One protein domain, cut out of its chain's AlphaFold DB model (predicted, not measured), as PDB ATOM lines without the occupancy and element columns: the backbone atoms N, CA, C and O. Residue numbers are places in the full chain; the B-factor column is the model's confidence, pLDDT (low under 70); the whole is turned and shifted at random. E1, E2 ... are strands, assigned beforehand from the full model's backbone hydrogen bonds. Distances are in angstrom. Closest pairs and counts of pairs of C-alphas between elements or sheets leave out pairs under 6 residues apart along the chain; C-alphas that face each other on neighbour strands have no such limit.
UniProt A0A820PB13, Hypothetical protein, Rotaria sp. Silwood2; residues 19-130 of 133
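This is residues 19 to 130 of the 133 residues of the protein "Hypothetical protein" of Rotaria sp. Silwood2 (UniProt A0A820PB13). Little of this domain is regular: two small antiparallel sheets, in the orders E2-E1-E5-E6 and E3-E4-E7, stand loosely and only partly face to face, with long loops reaching beyond them. Residues 107 to 112 stick out. The printed part has 112 residues with seven named strands, E1 to E7, and no named helix; the class is all strand, on 35 residues. It is compact, radius of gyration of the C-alphas 15.2 A, and spans 51 by 33 by 25 A.

Start at E1, residues 19 to 23, in a hairpin with E2, residues 29 to 35; N 21 and O 32 are 2.8 A apart, within hydrogen-bond range. Next, E3, residues 42 to 45, and E4, residues 48 to 52, form a hairpin, with N 43 to O 50 at 2.9 A. E5, residues 62 to 67, is antiparallel to E1, with N 22 to O 64 at 2.8 A. It forms a hairpin with E6, residues 92 to 94, with N 63 to O 93 at 2.8 A. E7, residues 125 to 129, is antiparallel to E4, with N 128 to O 49 at 2.9 A. E1 and E4 are apart.

Find C-alpha 19 at (-15.960, 12.560, -44.980), where E1 begins. E2 runs 17.4 A and E5 17.5 A. E7 ends at C-alpha 129, (-28.324, 7.148, -52.170).

The C-alphas farthest apart, Phe 77 and Ser 101, are 51.5 A apart. The printed part has no cut. The links E5 to E6 and E6 to E7 are long. Model pLDDT is under 70 at residues 74 to 79 and 98 to 130.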
ATOM      1  N   VAL A  19     -15.164  11.680 -44.127       93.31
ATOM      2  CA  VAL A  19     -15.960  12.560 -44.980       93.31
ATOM      3  C   VAL A  19     -15.550  13.987 -44.665       93.31
ATOM      4  O   VAL A  19     -15.650  14.401 -43.507       93.31
ATOM      5  N   SER A  20     -15.102  14.735 -45.669       95.69
ATOM      6  CA  SER A  20     -14.580  16.089 -45.476       95.69
ATOM      7  C   SER A  20     -15.316  17.099 -46.344       95.69
ATOM      8  O   SER A  20     -15.564  16.863 -47.522       95.69
ATOM      9  N   PHE A  21     -15.650  18.241 -45.756       94.88
ATOM     10  CA  PHE A  21     -16.221  19.393 -46.437       94.88
ATOM     11  C   PHE A  21     -15.128  20.429 -46.640       94.88
ATOM     12  O   PHE A  21     -14.381  20.762 -45.713       94.88
ATOM     13  N   HIS A  22     -15.075  20.962 -47.847       96.19
ATOM     14  CA  HIS A  22     -14.071  21.908 -48.283       96.19
ATOM     15  C   HIS A  22     -14.734  23.191 -48.752       96.19
ATOM     16  O   HIS A  22     -15.732  23.152 -49.465       96.19
ATOM     17  N   ASP A  23     -14.148  24.322 -48.387       95.44
ATOM     18  CA  ASP A  23     -14.508  25.630 -48.916       95.44
ATOM     19  C   ASP A  23     -13.714  25.889 -50.201       95.44
ATOM     20  O   ASP A  23     -12.507  26.154 -50.170       95.44
ATOM     21  N   ALA A  24     -14.384  25.779 -51.349       92.50
ATOM     22  CA  ALA A  24     -13.783  26.013 -52.658       92.50
ATOM     23  C   ALA A  24     -13.391  27.483 -52.847       92.50
ATOM     24  O   ALA A  24     -12.395  27.777 -53.508       92.50
ATOM     25  N   THR A  25     -14.151  28.404 -52.247       92.44
ATOM     26  CA  THR A  25     -13.872  29.845 -52.278       92.44
ATOM     27  C   THR A  25     -12.580  30.172 -51.524       92.44
ATOM     28  O   THR A  25     -11.858  31.093 -51.906       92.44
ATOM     29  N   LEU A  26     -12.235  29.376 -50.508       93.44
ATOM     30  CA  LEU A  26     -10.991  29.469 -49.740       93.44
ATOM     31  C   LEU A  26      -9.954  28.407 -50.153       93.44
ATOM     32  O   LEU A  26      -9.328  27.773 -49.301       93.44
ATOM     33  N   ASN A  27      -9.744  28.222 -51.461       91.25
ATOM     34  CA  ASN A  27      -8.721  27.328 -52.034       91.25
ATOM     35  C   ASN A  27      -8.820  25.856 -51.578       91.25
ATOM     36  O   ASN A  27      -7.801  25.184 -51.417       91.25
ATOM     37  N   GLY A  28     -10.033  25.344 -51.351       92.12
ATOM     38  CA  GLY A  28     -10.262  23.947 -50.961       92.12
ATOM     39  C   GLY A  28      -9.942  23.648 -49.494       92.12
ATOM     40  O   GLY A  28      -9.703  22.491 -49.133       92.12
ATOM     41  N   THR A  29      -9.921  24.676 -48.642       96.06
ATOM     42  CA  THR A  29      -9.655  24.523 -47.206       96.06
ATOM     43  C   THR A  29     -10.699  23.609 -46.565       96.06
ATOM     44  O   THR A  29     -11.896  23.826 -46.731       96.06
ATOM     45  N   VAL A  30     -10.256  22.602 -45.805       96.75
ATOM     46  CA  VAL A  30     -11.155  21.729 -45.034       96.75
ATOM     47  C   VAL A  30     -11.796  22.540 -43.910       96.75
ATOM     48  O   VAL A  30     -11.095  23.062 -43.045       96.75
ATOM     49  N   VAL A  31     -13.125  22.628 -43.914       95.94
ATOM     50  CA  VAL A  31     -13.913  23.363 -42.905       95.94
ATOM     51  C   VAL A  31     -14.614  22.439 -41.916       95.94
ATOM     52  O   VAL A  31     -14.922  22.839 -40.794       95.94
ATOM     53  N   LEU A  32     -14.844  21.188 -42.310       94.81
ATOM     54  CA  LEU A  32     -15.462  20.169 -41.475       94.81
ATOM     55  C   LEU A  32     -14.973  18.794 -41.914       94.81
ATOM     56  O   LEU A  32     -14.839  18.541 -43.108       94.81
ATOM     57  N   SER A  33     -14.725  17.896 -40.967       96.31
ATOM     58  CA  SER A  33     -14.364  16.515 -41.275       96.31
ATOM     59  C   SER A  33     -14.877  15.574 -40.194       96.31
ATOM     60  O   SER A  33     -14.873  15.914 -39.007       96.31
ATOM     61  N   TYR A  34     -15.343  14.401 -40.609       95.88
ATOM     62  CA  TYR A  34     -15.902  13.381 -39.734       95.88
ATOM     63  C   TYR A  34     -15.302  12.020 -40.041       95.88
ATOM     64  O   TYR A  34     -15.332  11.584 -41.187       95.88
ATOM     65  N   ASP A  35     -14.832  11.330 -39.000       95.31
ATOM     66  CA  ASP A  35     -14.450   9.923 -39.108       95.31
ATOM     67  C   ASP A  35     -15.704   9.087 -39.406       95.31
ATOM     68  O   ASP A  35     -16.661   9.078 -38.621       95.31
ATOM     69  N   ALA A  36     -15.706   8.409 -40.547       91.00
ATOM     70  CA  ALA A  36     -16.857   7.681 -41.061       91.00
ATOM     71  C   ALA A  36     -17.205   6.447 -40.210       91.00
ATOM     72  O   ALA A  36     -18.373   6.066 -40.110       91.00
ATOM     73  N   GLY A  37     -16.222   5.861 -39.519       88.81
ATOM     74  CA  GLY A  37     -16.431   4.713 -38.637       88.81
ATOM     75  C   GLY A  37     -17.037   5.087 -37.285       88.81
ATOM     76  O   GLY A  37     -17.697   4.263 -36.649       88.81
ATOM     77  N   TRP A  38     -16.837   6.321 -36.813       90.31
ATOM     78  CA  TRP A  38     -17.104   6.663 -35.407       90.31
ATOM     79  C   TRP A  38     -18.017   7.867 -35.199       90.31
ATOM     80  O   TRP A  38     -18.730   7.913 -34.196       90.31
ATOM     81  N   SER A  39     -18.066   8.814 -36.136       93.50
ATOM     82  CA  SER A  39     -18.855  10.036 -35.976       93.50
ATOM     83  C   SER A  39     -20.350   9.738 -35.849       93.50
ATOM     84  O   SER A  39     -20.930   9.041 -36.679       93.50
ATOM     85  N   SER A  40     -21.016  10.298 -34.837       91.44
ATOM     86  CA  SER A  40     -22.483  10.247 -34.723       91.44
ATOM     87  C   SER A  40     -23.188  11.085 -35.792       91.44
ATOM     88  O   SER A  40     -24.384  10.921 -36.007       91.44
ATOM     89  N   ASN A  41     -22.452  11.972 -36.467       88.19
ATOM     90  CA  ASN A  41     -22.975  12.821 -37.532       88.19
ATOM     91  C   ASN A  41     -23.071  12.100 -38.881       88.19
ATOM     92  O   ASN A  41     -23.567  12.690 -39.835       88.19
ATOM     93  N   ILE A  42     -22.615  10.847 -38.970       87.94
ATOM     94  CA  ILE A  42     -22.735  10.014 -40.167       87.94
ATOM     95  C   ILE A  42     -23.612   8.809 -39.834       87.94
ATOM     96  O   ILE A  42     -23.244   7.939 -39.033       87.94
ATOM     97  N   ILE A  43     -24.784   8.762 -40.466       86.69
ATOM     98  CA  ILE A  43     -25.763   7.689 -40.316       86.69
ATOM     99  C   ILE A  43     -25.820   6.886 -41.609       86.69
ATOM    100  O   ILE A  43     -26.015   7.433 -42.690       86.69
ATOM    101  N   TYR A  44     -25.699   5.572 -41.473       84.81
ATOM    102  CA  TYR A  44     -25.842   4.615 -42.560       84.81
ATOM    103  C   TYR A  44     -27.232   3.999 -42.455       84.81
ATOM    104  O   TYR A  44     -27.575   3.409 -41.429       84.81
ATOM    105  N   SER A  45     -28.058   4.188 -43.478       80.12
ATOM    106  CA  SER A  45     -29.457   3.772 -43.479       80.12
ATOM    107  C   SER A  45     -29.828   3.176 -44.828       80.12
ATOM    108  O   SER A  45     -30.079   3.891 -45.792       80.12
ATOM    109  N   GLY A  46     -29.900   1.850 -44.907       75.06
ATOM    110  CA  GLY A  46     -30.193   1.173 -46.166       75.06
ATOM    111  C   GLY A  46     -29.085   1.417 -47.187       75.06
ATOM    112  O   GLY A  46     -27.921   1.216 -46.877       75.06
ATOM    113  N   SER A  47     -29.431   1.876 -48.388       70.75
ATOM    114  CA  SER A  47     -28.459   2.270 -49.417       70.75
ATOM    115  C   SER A  47     -27.940   3.704 -49.244       70.75
ATOM    116  O   SER A  47     -27.428   4.278 -50.202       70.75
ATOM    117  N   THR A  48     -28.137   4.321 -48.075       72.25
ATOM    118  CA  THR A  48     -27.994   5.768 -47.908       72.25
ATOM    119  C   THR A  48     -26.997   6.143 -46.822       72.25
ATOM    120  O   THR A  48     -27.041   5.580 -45.729       72.25
ATOM    121  N   ILE A  49     -26.140   7.131 -47.098       79.44
ATOM    122  CA  ILE A  49     -25.384   7.846 -46.060       79.44
ATOM    123  C   ILE A  49     -26.058   9.195 -45.827       79.44
ATOM    124  O   ILE A  49     -26.322   9.945 -46.768       79.44
ATOM    125  N   ILE A  50     -26.342   9.494 -44.567       81.56
ATOM    126  CA  ILE A  50     -26.877  10.773 -44.114       81.56
ATOM    127  C   ILE A  50     -25.795  11.462 -43.291       81.56
ATOM    128  O   ILE A  50     -25.294  10.879 -42.326       81.56
ATOM    129  N   ILE A  51     -25.443  12.689 -43.667       84.81
ATOM    130  CA  ILE A  51     -24.393  13.469 -43.006       84.81
ATOM    131  C   ILE A  51     -25.017  14.727 -42.407       84.81
ATOM    132  O   ILE A  51     -25.556  15.573 -43.122       84.81
ATOM    133  N   TYR A  52     -24.920  14.853 -41.087       83.06
ATOM    134  CA  TYR A  52     -25.307  16.051 -40.352       83.06
ATOM    135  C   TYR A  52     -24.112  16.989 -40.257       83.06
ATOM    136  O   TYR A  52     -23.100  16.643 -39.655       83.06
ATOM    137  N   ALA A  53     -24.231  18.189 -40.817       85.94
ATOM    138  CA  ALA A  53     -23.154  19.171 -40.811       85.94
ATOM    139  C   ALA A  53     -23.605  20.475 -40.124       85.94
ATOM    140  O   ALA A  53     -23.928  21.447 -40.812       85.94
ATOM    141  N   PRO A  54     -23.643  20.524 -38.772       81.75
ATOM    142  CA  PRO A  54     -23.964  21.725 -37.995       81.75
ATOM    143  C   PRO A  54     -22.804  22.739 -38.011       81.75
ATOM    144  O   PRO A  54     -22.310  23.167 -36.970       81.75
ATOM    145  N   TYR A  55     -22.340  23.095 -39.206       84.56
ATOM    146  CA  TYR A  55     -21.324  24.110 -39.440       84.56
ATOM    147  C   TYR A  55     -21.989  25.461 -39.726       84.56
ATOM    148  O   TYR A  55     -23.052  25.525 -40.348       84.56
ATOM    149  N   ALA A  56     -21.370  26.544 -39.260       85.50
ATOM    150  CA  ALA A  56     -21.806  27.902 -39.564       85.50
ATOM    151  C   ALA A  56     -21.347  28.271 -40.983       85.50
ATOM    152  O   ALA A  56     -20.266  28.819 -41.184       85.50
ATOM    153  N   TRP A  57     -22.159  27.891 -41.966       83.88
ATOM    154  CA  TRP A  57     -21.887  28.094 -43.384       83.88
ATOM    155  C   TRP A  57     -21.835  29.579 -43.760       83.88
ATOM    156  O   TRP A  57     -22.714  30.347 -43.371       83.88
ATOM    157  N   THR A  58     -20.833  29.982 -44.547       87.00
ATOM    158  CA  THR A  58     -20.682  31.381 -44.965       87.00
ATOM    159  C   THR A  58     -21.536  31.664 -46.204       87.00
ATOM    160  O   THR A  58     -21.332  31.021 -47.238       87.00
ATOM    161  N   PRO A  59     -22.458  32.644 -46.167       83.44
ATOM    162  CA  PRO A  59     -23.246  33.012 -47.337       83.44
ATOM    163  C   PRO A  59     -22.381  33.427 -48.532       83.44
ATOM    164  O   PRO A  59     -21.500  34.280 -48.425       83.44
ATOM    165  N   GLY A  60     -22.677  32.863 -49.701       80.81
ATOM    166  CA  GLY A  60     -22.030  33.170 -50.978       80.81
ATOM    167  C   GLY A  60     -20.777  32.349 -51.257       80.81
ATOM    168  O   GLY A  60     -20.176  32.517 -52.315       80.81
ATOM    169  N   HIS A  61     -20.382  31.476 -50.331       86.62
ATOM    170  CA  HIS A  61     -19.286  30.543 -50.544       86.62
ATOM    171  C   HIS A  61     -19.768  29.288 -51.280       86.62
ATOM    172  O   HIS A  61     -20.917  28.856 -51.135       86.62
ATOM    173  N   LEU A  62     -18.853  28.714 -52.061       86.69
ATOM    174  CA  LEU A  62     -19.009  27.422 -52.719       86.69
ATOM    175  C   LEU A  62     -18.263  26.366 -51.905       86.69
ATOM    176  O   LEU A  62     -17.093  26.550 -51.566       86.69
ATOM    177  N   TYR A  63     -18.918  25.243 -51.650       88.56
ATOM    178  CA  TYR A  63     -18.365  24.123 -50.905       88.56
ATOM    179  C   TYR A  63     -18.423  22.841 -51.724       88.56
ATOM    180  O   TYR A  63     -19.253  22.708 -52.623       88.56
ATOM    181  N   TYR A  64     -17.563  21.885 -51.388       88.56
ATOM    182  CA  TYR A  64     -17.643  20.524 -51.904       88.56
ATOM    183  C   TYR A  64     -17.322  19.484 -50.836       88.56
ATOM    184  O   TYR A  64     -16.746  19.797 -49.793       88.56
ATOM    185  N   ILE A  65     -17.709  18.239 -51.102       90.12
ATOM    186  CA  ILE A  65     -17.543  17.107 -50.189       90.12
ATOM    187  C   ILE A  65     -16.620  16.075 -50.832       90.12
ATOM    188  O   ILE A  65     -16.784  15.738 -52.004       90.12
ATOM    189  N   THR A  66     -15.674  15.556 -50.056       91.81
ATOM    190  CA  THR A  66     -14.835  14.417 -50.428       91.81
ATOM    191  C   THR A  66     -15.055  13.249 -49.476       91.81
ATOM    192  O   THR A  66     -15.474  13.412 -48.325       91.81
ATOM    193  N   PHE A  67     -14.775  12.058 -49.987       90.81
ATOM    194  CA  PHE A  67     -14.872  10.801 -49.268       90.81
ATOM    195  C   PHE A  67     -13.548  10.054 -49.409       90.81
ATOM    196  O   PHE A  67     -13.114   9.770 -50.528       90.81
ATOM    197  N   ASP A  68     -12.920   9.709 -48.290       92.62
ATOM    198  CA  ASP A  68     -11.761   8.824 -48.305       92.62
ATOM    199  C   ASP A  68     -12.140   7.412 -48.777       92.62
ATOM    200  O   ASP A  68     -13.308   7.006 -48.826       92.62
ATOM    201  N   SER A  69     -11.117   6.617 -49.094       87.25
ATOM    202  CA  SER A  69     -11.305   5.179 -49.274       87.25
ATOM    203  C   SER A  69     -11.879   4.578 -47.990       87.25
ATOM    204  O   SER A  69     -11.453   4.928 -46.887       87.25
ATOM    205  N   GLY A  70     -12.855   3.683 -48.127       87.00
ATOM    206  CA  GLY A  70     -13.464   2.997 -46.989       87.00
ATOM    207  C   GLY A  70     -14.480   3.800 -46.190       87.00
ATOM    208  O   GLY A  70     -14.926   3.306 -45.162       87.00
ATOM    209  N   VAL A  71     -14.940   4.968 -46.661       87.56
ATOM    210  CA  VAL A  71     -16.068   5.668 -46.010       87.56
ATOM    211  C   VAL A  71     -17.298   4.766 -45.891       87.56
ATOM    212  O   VAL A  71     -18.103   4.933 -44.978       87.56
ATOM    213  N   SER A  72     -17.472   3.806 -46.793       83.94
ATOM    214  CA  SER A  72     -18.516   2.797 -46.664       83.94
ATOM    215  C   SER A  72     -18.033   1.403 -47.014       83.94
ATOM    216  O   SER A  72     -17.097   1.228 -47.794       83.94
ATOM    217  N   SER A  73     -18.723   0.411 -46.465       76.19
ATOM    218  CA  SER A  73     -18.541  -1.001 -46.784       76.19
ATOM    219  C   SER A  73     -19.856  -1.625 -47.257       76.19
ATOM    220  O   SER A  73     -20.950  -1.125 -46.969       76.19
ATOM    221  N   GLY A  74     -19.751  -2.716 -48.018       66.38
ATOM    222  CA  GLY A  74     -20.906  -3.546 -48.364       66.38
ATOM    223  C   GLY A  74     -21.560  -4.183 -47.132       66.38
ATOM    224  O   GLY A  74     -20.994  -4.207 -46.037       66.38
ATOM    225  N   ASN A  75     -22.765  -4.727 -47.310       62.41
ATOM    226  CA  ASN A  75     -23.589  -5.219 -46.208       62.41
ATOM    227  C   ASN A  75     -23.143  -6.553 -45.576       62.41
ATOM    228  O   ASN A  75     -23.746  -6.981 -44.592       62.41
ATOM    229  N   ASP A  76     -22.079  -7.166 -46.096       56.19
ATOM    230  CA  ASP A  76     -21.564  -8.475 -45.696       56.19
ATOM    231  C   ASP A  76     -20.156  -8.373 -45.067       56.19
ATOM    232  O   ASP A  76     -19.356  -7.490 -45.391       56.19
ATOM    233  N   PHE A  77     -19.833  -9.291 -44.150       46.12
ATOM    234  CA  PHE A  77     -18.532  -9.342 -43.466       46.12
ATOM    235  C   PHE A  77     -17.382  -9.472 -44.487       46.12
ATOM    236  O   PHE A  77     -17.419 -10.347 -45.350       46.12
ATOM    237  N   CYS A  78     -16.361  -8.613 -44.383       56.25
ATOM    238  CA  CYS A  78     -15.204  -8.536 -45.297       56.25
ATOM    239  C   CYS A  78     -15.504  -8.121 -46.753       56.25
ATOM    240  O   CYS A  78     -14.692  -8.397 -47.638       56.25
ATOM    241  N   HIS A  79     -16.626  -7.449 -47.029       65.94
ATOM    242  CA  HIS A  79     -16.840  -6.853 -48.350       65.94
ATOM    243  C   HIS A  79     -15.881  -5.700 -48.656       65.94
ATOM    244  O   HIS A  79     -15.344  -5.053 -47.758       65.94
ATOM    245  N   ALA A  80     -15.702  -5.445 -49.954       70.00
ATOM    246  CA  ALA A  80     -14.876  -4.353 -50.438       70.00
ATOM    247  C   ALA A  80     -15.366  -3.000 -49.898       70.00
ATOM    248  O   ALA A  80     -16.562  -2.695 -49.894       70.00
ATOM    249  N   GLU A  81     -14.401  -2.202 -49.464       82.06
ATOM    250  CA  GLU A  81     -14.569  -0.806 -49.088       82.06
ATOM    251  C   GLU A  81     -14.788   0.082 -50.320       82.06
ATOM    252  O   GLU A  81     -14.312  -0.211 -51.424       82.06
ATOM    253  N   SER A  82     -15.511   1.188 -50.135       81.38
ATOM    254  CA  SER A  82     -15.735   2.169 -51.193       81.38
ATOM    255  C   SER A  82     -14.423   2.783 -51.665       81.38
ATOM    256  O   SER A  82     -13.549   3.111 -50.862       81.38
ATOM    257  N   GLN A  83     -14.312   2.996 -52.974       81.44
ATOM    258  CA  GLN A  83     -13.231   3.797 -53.542       81.44
ATOM    259  C   GLN A  83     -13.338   5.259 -53.079       81.44
ATOM    260  O   GLN A  83     -14.446   5.720 -52.787       81.44
ATOM    261  N   PRO A  84     -12.212   5.992 -53.021       84.94
ATOM    262  CA  PRO A  84     -12.235   7.398 -52.648       84.94
ATOM    263  C   PRO A  84     -12.969   8.240 -53.700       84.94
ATOM    264  O   PRO A  84     -12.854   8.004 -54.904       84.94
ATOM    265  N   ILE A  85     -13.670   9.272 -53.238       86.00
ATOM    266  CA  ILE A  85     -14.253  10.331 -54.063       86.00
ATOM    267  C   ILE A  85     -13.528  11.624 -53.696       86.00
ATOM    268  O   ILE A  85     -13.816  12.252 -52.681       86.00
ATOM    269  N   VAL A  86     -12.566  12.007 -54.530       87.81
ATOM    270  CA  VAL A  86     -11.708  13.188 -54.318       87.81
ATOM    271  C   VAL A  86     -11.943  14.293 -55.348       87.81
ATOM    272  O   VAL A  86     -11.315  15.344 -55.270       87.81
ATOM    273  N   ASP A  87     -12.825  14.058 -56.322       84.25
ATOM    274  CA  ASP A  87     -13.181  15.050 -57.334       84.25
ATOM    275  C   ASP A  87     -14.007  16.177 -56.683       84.25
ATOM    276  O   ASP A  87     -15.132  15.923 -56.241       84.25
ATOM    277  N   PRO A  88     -13.497  17.423 -56.642       82.12
ATOM    278  CA  PRO A  88     -14.186  18.544 -56.004       82.12
ATOM    279  C   PRO A  88     -15.473  18.953 -56.733       82.12
ATOM    280  O   PRO A  88     -16.269  19.717 -56.195       82.12
ATOM    281  N   THR A  89     -15.691  18.466 -57.954       82.00
ATOM    282  CA  THR A  89     -16.897  18.744 -58.740       82.00
ATOM    283  C   THR A  89     -17.963  17.667 -58.593       82.00
ATOM    284  O   THR A  89     -19.097  17.885 -59.019       82.00
ATOM    285  N   PHE A  90     -17.633  16.531 -57.964       78.19
ATOM    286  CA  PHE A  90     -18.579  15.439 -57.766       78.19
ATOM    287  C   PHE A  90     -19.782  15.913 -56.954       78.19
ATOM    288  O   PHE A  90     -20.911  15.782 -57.412       78.19
ATOM    289  N   TRP A  91     -19.533  16.512 -55.787       75.25
ATOM    290  CA  TRP A  91     -20.553  16.998 -54.862       75.25
ATOM    291  C   TRP A  91     -20.222  18.411 -54.401       75.25
ATOM    292  O   TRP A  91     -19.482  18.589 -53.437       75.25
ATOM    293  N   GLN A  92     -20.793  19.398 -55.090       83.06
ATOM    294  CA  GLN A  92     -20.628  20.820 -54.800       83.06
ATOM    295  C   GLN A  92     -21.968  21.486 -54.472       83.06
ATOM    296  O   GLN A  92     -22.994  21.151 -55.065       83.06
ATOM    297  N   PHE A  93     -21.957  22.455 -53.564       80.69
ATOM    298  CA  PHE A  93     -23.132  23.233 -53.183       80.69
ATOM    299  C   PHE A  93     -22.735  24.661 -52.812       80.69
ATOM    300  O   PHE A  93     -21.658  24.896 -52.262       80.69
ATOM    301  N   ASP A  94     -23.600  25.621 -53.118       82.56
ATOM    302  CA  ASP A  94     -23.435  27.013 -52.723       82.56
ATOM    303  C   ASP A  94     -24.389  27.377 -51.588       82.56
ATOM    304  O   ASP A  94     -25.522  26.894 -51.494       82.56
ATOM    305  N   ILE A  95     -23.916  28.259 -50.714       81.75
ATOM    306  CA  ILE A  95     -24.748  28.836 -49.663       81.75
ATOM    307  C   ILE A  95     -25.315  30.129 -50.205       81.75
ATOM    308  O   ILE A  95     -24.571  31.045 -50.566       81.75
ATOM    309  N   TRP A  96     -26.638  30.222 -50.261       75.81
ATOM    310  CA  TRP A  96     -27.279  31.392 -50.839       75.81
ATOM    311  C   TRP A  96     -26.899  32.668 -50.075       75.81
ATOM    312  O   TRP A  96     -26.973  32.726 -48.849       75.81
ATOM    313  N   ASN A  97     -26.519  33.712 -50.815       75.00
ATOM    314  CA  ASN A  97     -26.248  35.030 -50.256       75.00
ATOM    315  C   ASN A  97     -27.353  36.026 -50.650       75.00
ATOM    316  O   ASN A  97     -27.422  36.432 -51.814       75.00
ATOM    317  N   PRO A  98     -28.191  36.476 -49.698       65.44
ATOM    318  CA  PRO A  98     -29.280  37.409 -49.980       65.44
ATOM    319  C   PRO A  98     -28.798  38.818 -50.363       65.44
ATOM    320  O   PRO A  98     -29.562  39.579 -50.952       65.44
ATOM    321  N   ALA A  99     -27.544  39.178 -50.062       66.50
ATOM    322  CA  ALA A  99     -26.974  40.486 -50.393       66.50
ATOM    323  C   ALA A  99     -26.518  40.601 -51.861       66.50
ATOM    324  O   ALA A  99     -26.325  41.710 -52.356       66.50
ATOM    325  N   VAL A 100     -26.375  39.477 -52.572       58.41
ATOM    326  CA  VAL A 100     -26.024  39.429 -54.001       58.41
ATOM    327  C   VAL A 100     -27.220  38.870 -54.763       58.41
ATOM    328  O   VAL A 100     -27.308  37.692 -55.098       58.41
ATOM    329  N   SER A 101     -28.199  39.733 -55.024       44.62
ATOM    330  CA  SER A 101     -29.266  39.410 -55.968       44.62
ATOM    331  C   SER A 101     -28.705  39.496 -57.388       44.62
ATOM    332  O   SER A 101     -28.742  40.554 -58.013       44.62
ATOM    333  N   SER A 102     -28.182  38.387 -57.907       44.59
ATOM    334  CA  SER A 102     -27.864  38.232 -59.328       44.59
ATOM    335  C   SER A 102     -28.560  37.006 -59.912       44.59
ATOM    336  O   SER A 102     -28.574  35.925 -59.325       44.59
ATOM    337  N   THR A 103     -29.164  37.224 -61.074       38.59
ATOM    338  CA  THR A 103     -29.952  36.307 -61.900       38.59
ATOM    339  C   THR A 103     -29.324  34.912 -61.990       38.59
ATOM    340  O   THR A 103     -28.191  34.764 -62.439       38.59
ATOM    341  N   THR A 104     -30.057  33.877 -61.578       41.59
ATOM    342  CA  THR A 104     -29.616  32.479 -61.703       41.59
ATOM    343  C   THR A 104     -29.985  31.941 -63.081       41.59
ATOM    344  O   THR A 104     -31.164  31.877 -63.423       41.59
ATOM    345  N   THR A 105     -28.987  31.533 -63.862       33.62
ATOM    346  CA  THR A 105     -29.185  30.741 -65.083       33.62
ATOM    347  C   THR A 105     -29.261  29.269 -64.692       33.62
ATOM    348  O   THR A 105     -28.266  28.688 -64.266       33.62
ATOM    349  N   THR A 106     -30.436  28.657 -64.819       36.22
ATOM    350  CA  THR A 106     -30.611  27.209 -64.671       36.22
ATOM    351  C   THR A 106     -30.226  26.541 -65.990       36.22
ATOM    352  O   THR A 106     -30.978  26.615 -66.961       36.22
ATOM    353  N   THR A 107     -29.056  25.907 -66.060       29.19
ATOM    354  CA  THR A 107     -28.680  25.076 -67.215       29.19
ATOM    355  C   THR A 107     -28.976  23.621 -66.879       29.19
ATOM    356  O   THR A 107     -28.234  22.975 -66.145       29.19
ATOM    357  N   THR A 108     -30.093  23.106 -67.388       29.66
ATOM    358  CA  THR A 108     -30.454  21.690 -67.278       29.66
ATOM    359  C   THR A 108     -29.758  20.923 -68.398       29.66
ATOM    360  O   THR A 108     -30.236  20.913 -69.532       29.66
ATOM    361  N   THR A 109     -28.627  20.285 -68.101       29.31
ATOM    362  CA  THR A 109     -27.987  19.321 -69.012       29.31
ATOM    363  C   THR A 109     -28.268  17.903 -68.513       29.31
ATOM    364  O   THR A 109     -28.243  17.647 -67.312       29.31
ATOM    365  N   ALA A 110     -28.585  16.989 -69.435       34.34
ATOM    366  CA  ALA A 110     -28.859  15.577 -69.151       34.34
ATOM    367  C   ALA A 110     -27.683  14.895 -68.408       34.34
ATOM    368  O   ALA A 110     -26.535  15.306 -68.588       34.34
ATOM    369  N   PRO A 111     -27.942  13.868 -67.572       38.47
ATOM    370  CA  PRO A 111     -27.002  13.426 -66.555       38.47
ATOM    371  C   PRO A 111     -25.873  12.598 -67.172       38.47
ATOM    372  O   PRO A 111     -26.054  11.447 -67.559       38.47
ATOM    373  N   THR A 112     -24.680  13.172 -67.178       38.78
ATOM    374  CA  THR A 112     -23.422  12.427 -67.098       38.78
ATOM    375  C   THR A 112     -22.595  13.139 -66.041       38.78
ATOM    376  O   THR A 112     -22.187  14.276 -66.256       38.78
ATOM    377  N   THR A 113     -22.433  12.473 -64.895       37.34
ATOM    378  CA  THR A 113     -21.850  12.994 -63.645       37.34
ATOM    379  C   THR A 113     -22.791  13.954 -62.901       37.34
ATOM    380  O   THR A 113     -23.249  14.966 -63.423       37.34
ATOM    381  N   HIS A 114     -23.182  13.558 -61.688       38.25
ATOM    382  CA  HIS A 114     -24.286  14.145 -60.931       38.25
ATOM    383  C   HIS A 114     -23.890  15.473 -60.271       38.25
ATOM    384  O   HIS A 114     -23.600  15.508 -59.080       38.25
ATOM    385  N   THR A 115     -23.948  16.580 -61.007       35.09
ATOM    386  CA  THR A 115     -23.912  17.915 -60.399       35.09
ATOM    387  C   THR A 115     -25.270  18.209 -59.758       35.09
ATOM    388  O   THR A 115     -26.219  18.582 -60.448       35.09
ATOM    389  N   VAL A 116     -25.395  18.023 -58.443       38.25
ATOM    390  CA  VAL A 116     -26.580  18.456 -57.685       38.25
ATOM    391  C   VAL A 116     -26.262  19.790 -57.015       38.25
ATOM    392  O   VAL A 116     -25.727  19.821 -55.914       38.25
ATOM    393  N   THR A 117     -26.593  20.905 -57.668       35.53
ATOM    394  CA  THR A 117     -26.557  22.229 -57.028       35.53
ATOM    395  C   THR A 117     -27.824  22.392 -56.192       35.53
ATOM    396  O   THR A 117     -28.882  22.748 -56.715       35.53
ATOM    397  N   THR A 118     -27.745  22.077 -54.901       41.38
ATOM    398  CA  THR A 118     -28.853  22.307 -53.961       41.38
ATOM    399  C   THR A 118     -28.655  23.674 -53.315       41.38
ATOM    400  O   THR A 118     -27.578  23.946 -52.797       41.38
ATOM    401  N   ARG A 119     -29.674  24.542 -53.360       42.53
ATOM    402  CA  ARG A 119     -29.679  25.795 -52.594       42.53
ATOM    403  C   ARG A 119     -29.915  25.460 -51.131       42.53
ATOM    404  O   ARG A 119     -31.022  25.046 -50.800       42.53
ATOM    405  N   VAL A 120     -28.903  25.679 -50.301       43.88
ATOM    406  CA  VAL A 120     -28.952  25.329 -48.883       43.88
ATOM    407  C   VAL A 120     -29.218  26.574 -48.036       43.88
ATOM    408  O   VAL A 120     -28.439  27.528 -48.089       43.88
ATOM    409  N   SER A 121     -30.307  26.589 -47.259       38.88
ATOM    410  CA  SER A 121     -30.546  27.621 -46.235       38.88
ATOM    411  C   SER A 121     -30.239  27.055 -44.848       38.88
ATOM    412  O   SER A 121     -30.927  26.144 -44.412       38.88
ATOM    413  N   GLU A 122     -29.191  27.589 -44.211       40.19
ATOM    414  CA  GLU A 122     -28.747  27.428 -42.811       40.19
ATOM    415  C   GLU A 122     -29.279  26.193 -42.037       40.19
ATOM    416  O   GLU A 122     -30.395  26.191 -41.528       40.19
ATOM    417  N   GLN A 123     -28.388  25.200 -41.867       40.44
ATOM    418  CA  GLN A 123     -28.566  23.865 -41.261       40.44
ATOM    419  C   GLN A 123     -29.347  22.859 -42.117       40.44
ATOM    420  O   GLN A 123     -30.563  22.728 -42.016       40.44
ATOM    421  N   GLU A 124     -28.607  22.054 -42.886       45.69
ATOM    422  CA  GLU A 124     -29.185  20.977 -43.690       45.69
ATOM    423  C   GLU A 124     -28.698  19.578 -43.317       45.69
ATOM    424  O   GLU A 124     -27.582  19.355 -42.840       45.69
ATOM    425  N   VAL A 125     -29.598  18.628 -43.568       40.59
ATOM    426  CA  VAL A 125     -29.370  17.187 -43.532       40.59
ATOM    427  C   VAL A 125     -29.113  16.740 -44.967       40.59
ATOM    428  O   VAL A 125     -30.036  16.689 -45.779       40.59
ATOM    429  N   PHE A 126     -27.870  16.389 -45.291       47.06
ATOM    430  CA  PHE A 126     -27.543  15.856 -46.613       47.06
ATOM    431  C   PHE A 126     -27.879  14.364 -46.649       47.06
ATOM    432  O   PHE A 126     -27.372  13.590 -45.837       47.06
ATOM    433  N   THR A 127     -28.752  13.956 -47.574       35.50
ATOM    434  CA  THR A 127     -29.205  12.563 -47.736       35.50
ATOM    435  C   THR A 127     -28.684  12.005 -49.059       35.50
ATOM    436  O   THR A 127     -28.980  12.567 -50.112       35.50
ATOM    437  N   TRP A 128     -27.934  10.899 -49.034       44.88
ATOM    438  CA  TRP A 128     -27.328  10.320 -50.240       44.88
ATOM    439  C   TRP A 128     -27.791   8.900 -50.531       44.88
ATOM    440  O   TRP A 128     -27.641   8.075 -49.657       44.88
ATOM    441  N   ASN A 129     -28.205   8.553 -51.752       35.38
ATOM    442  CA  ASN A 129     -28.324   7.148 -52.170       35.38
ATOM    443  C   ASN A 129     -27.038   6.695 -52.876       35.38
ATOM    444  O   ASN A 129     -26.738   7.177 -53.970       35.38
ATOM    445  N   ILE A 130     -26.304   5.755 -52.281       41.03
ATOM    446  CA  ILE A 130     -25.157   5.104 -52.919       41.03
ATOM    447  C   ILE A 130     -25.659   4.020 -53.855       41.03
ATOM    448  O   ILE A 130     -26.349   3.090 -53.437       41.03
TER     449      ILE A 130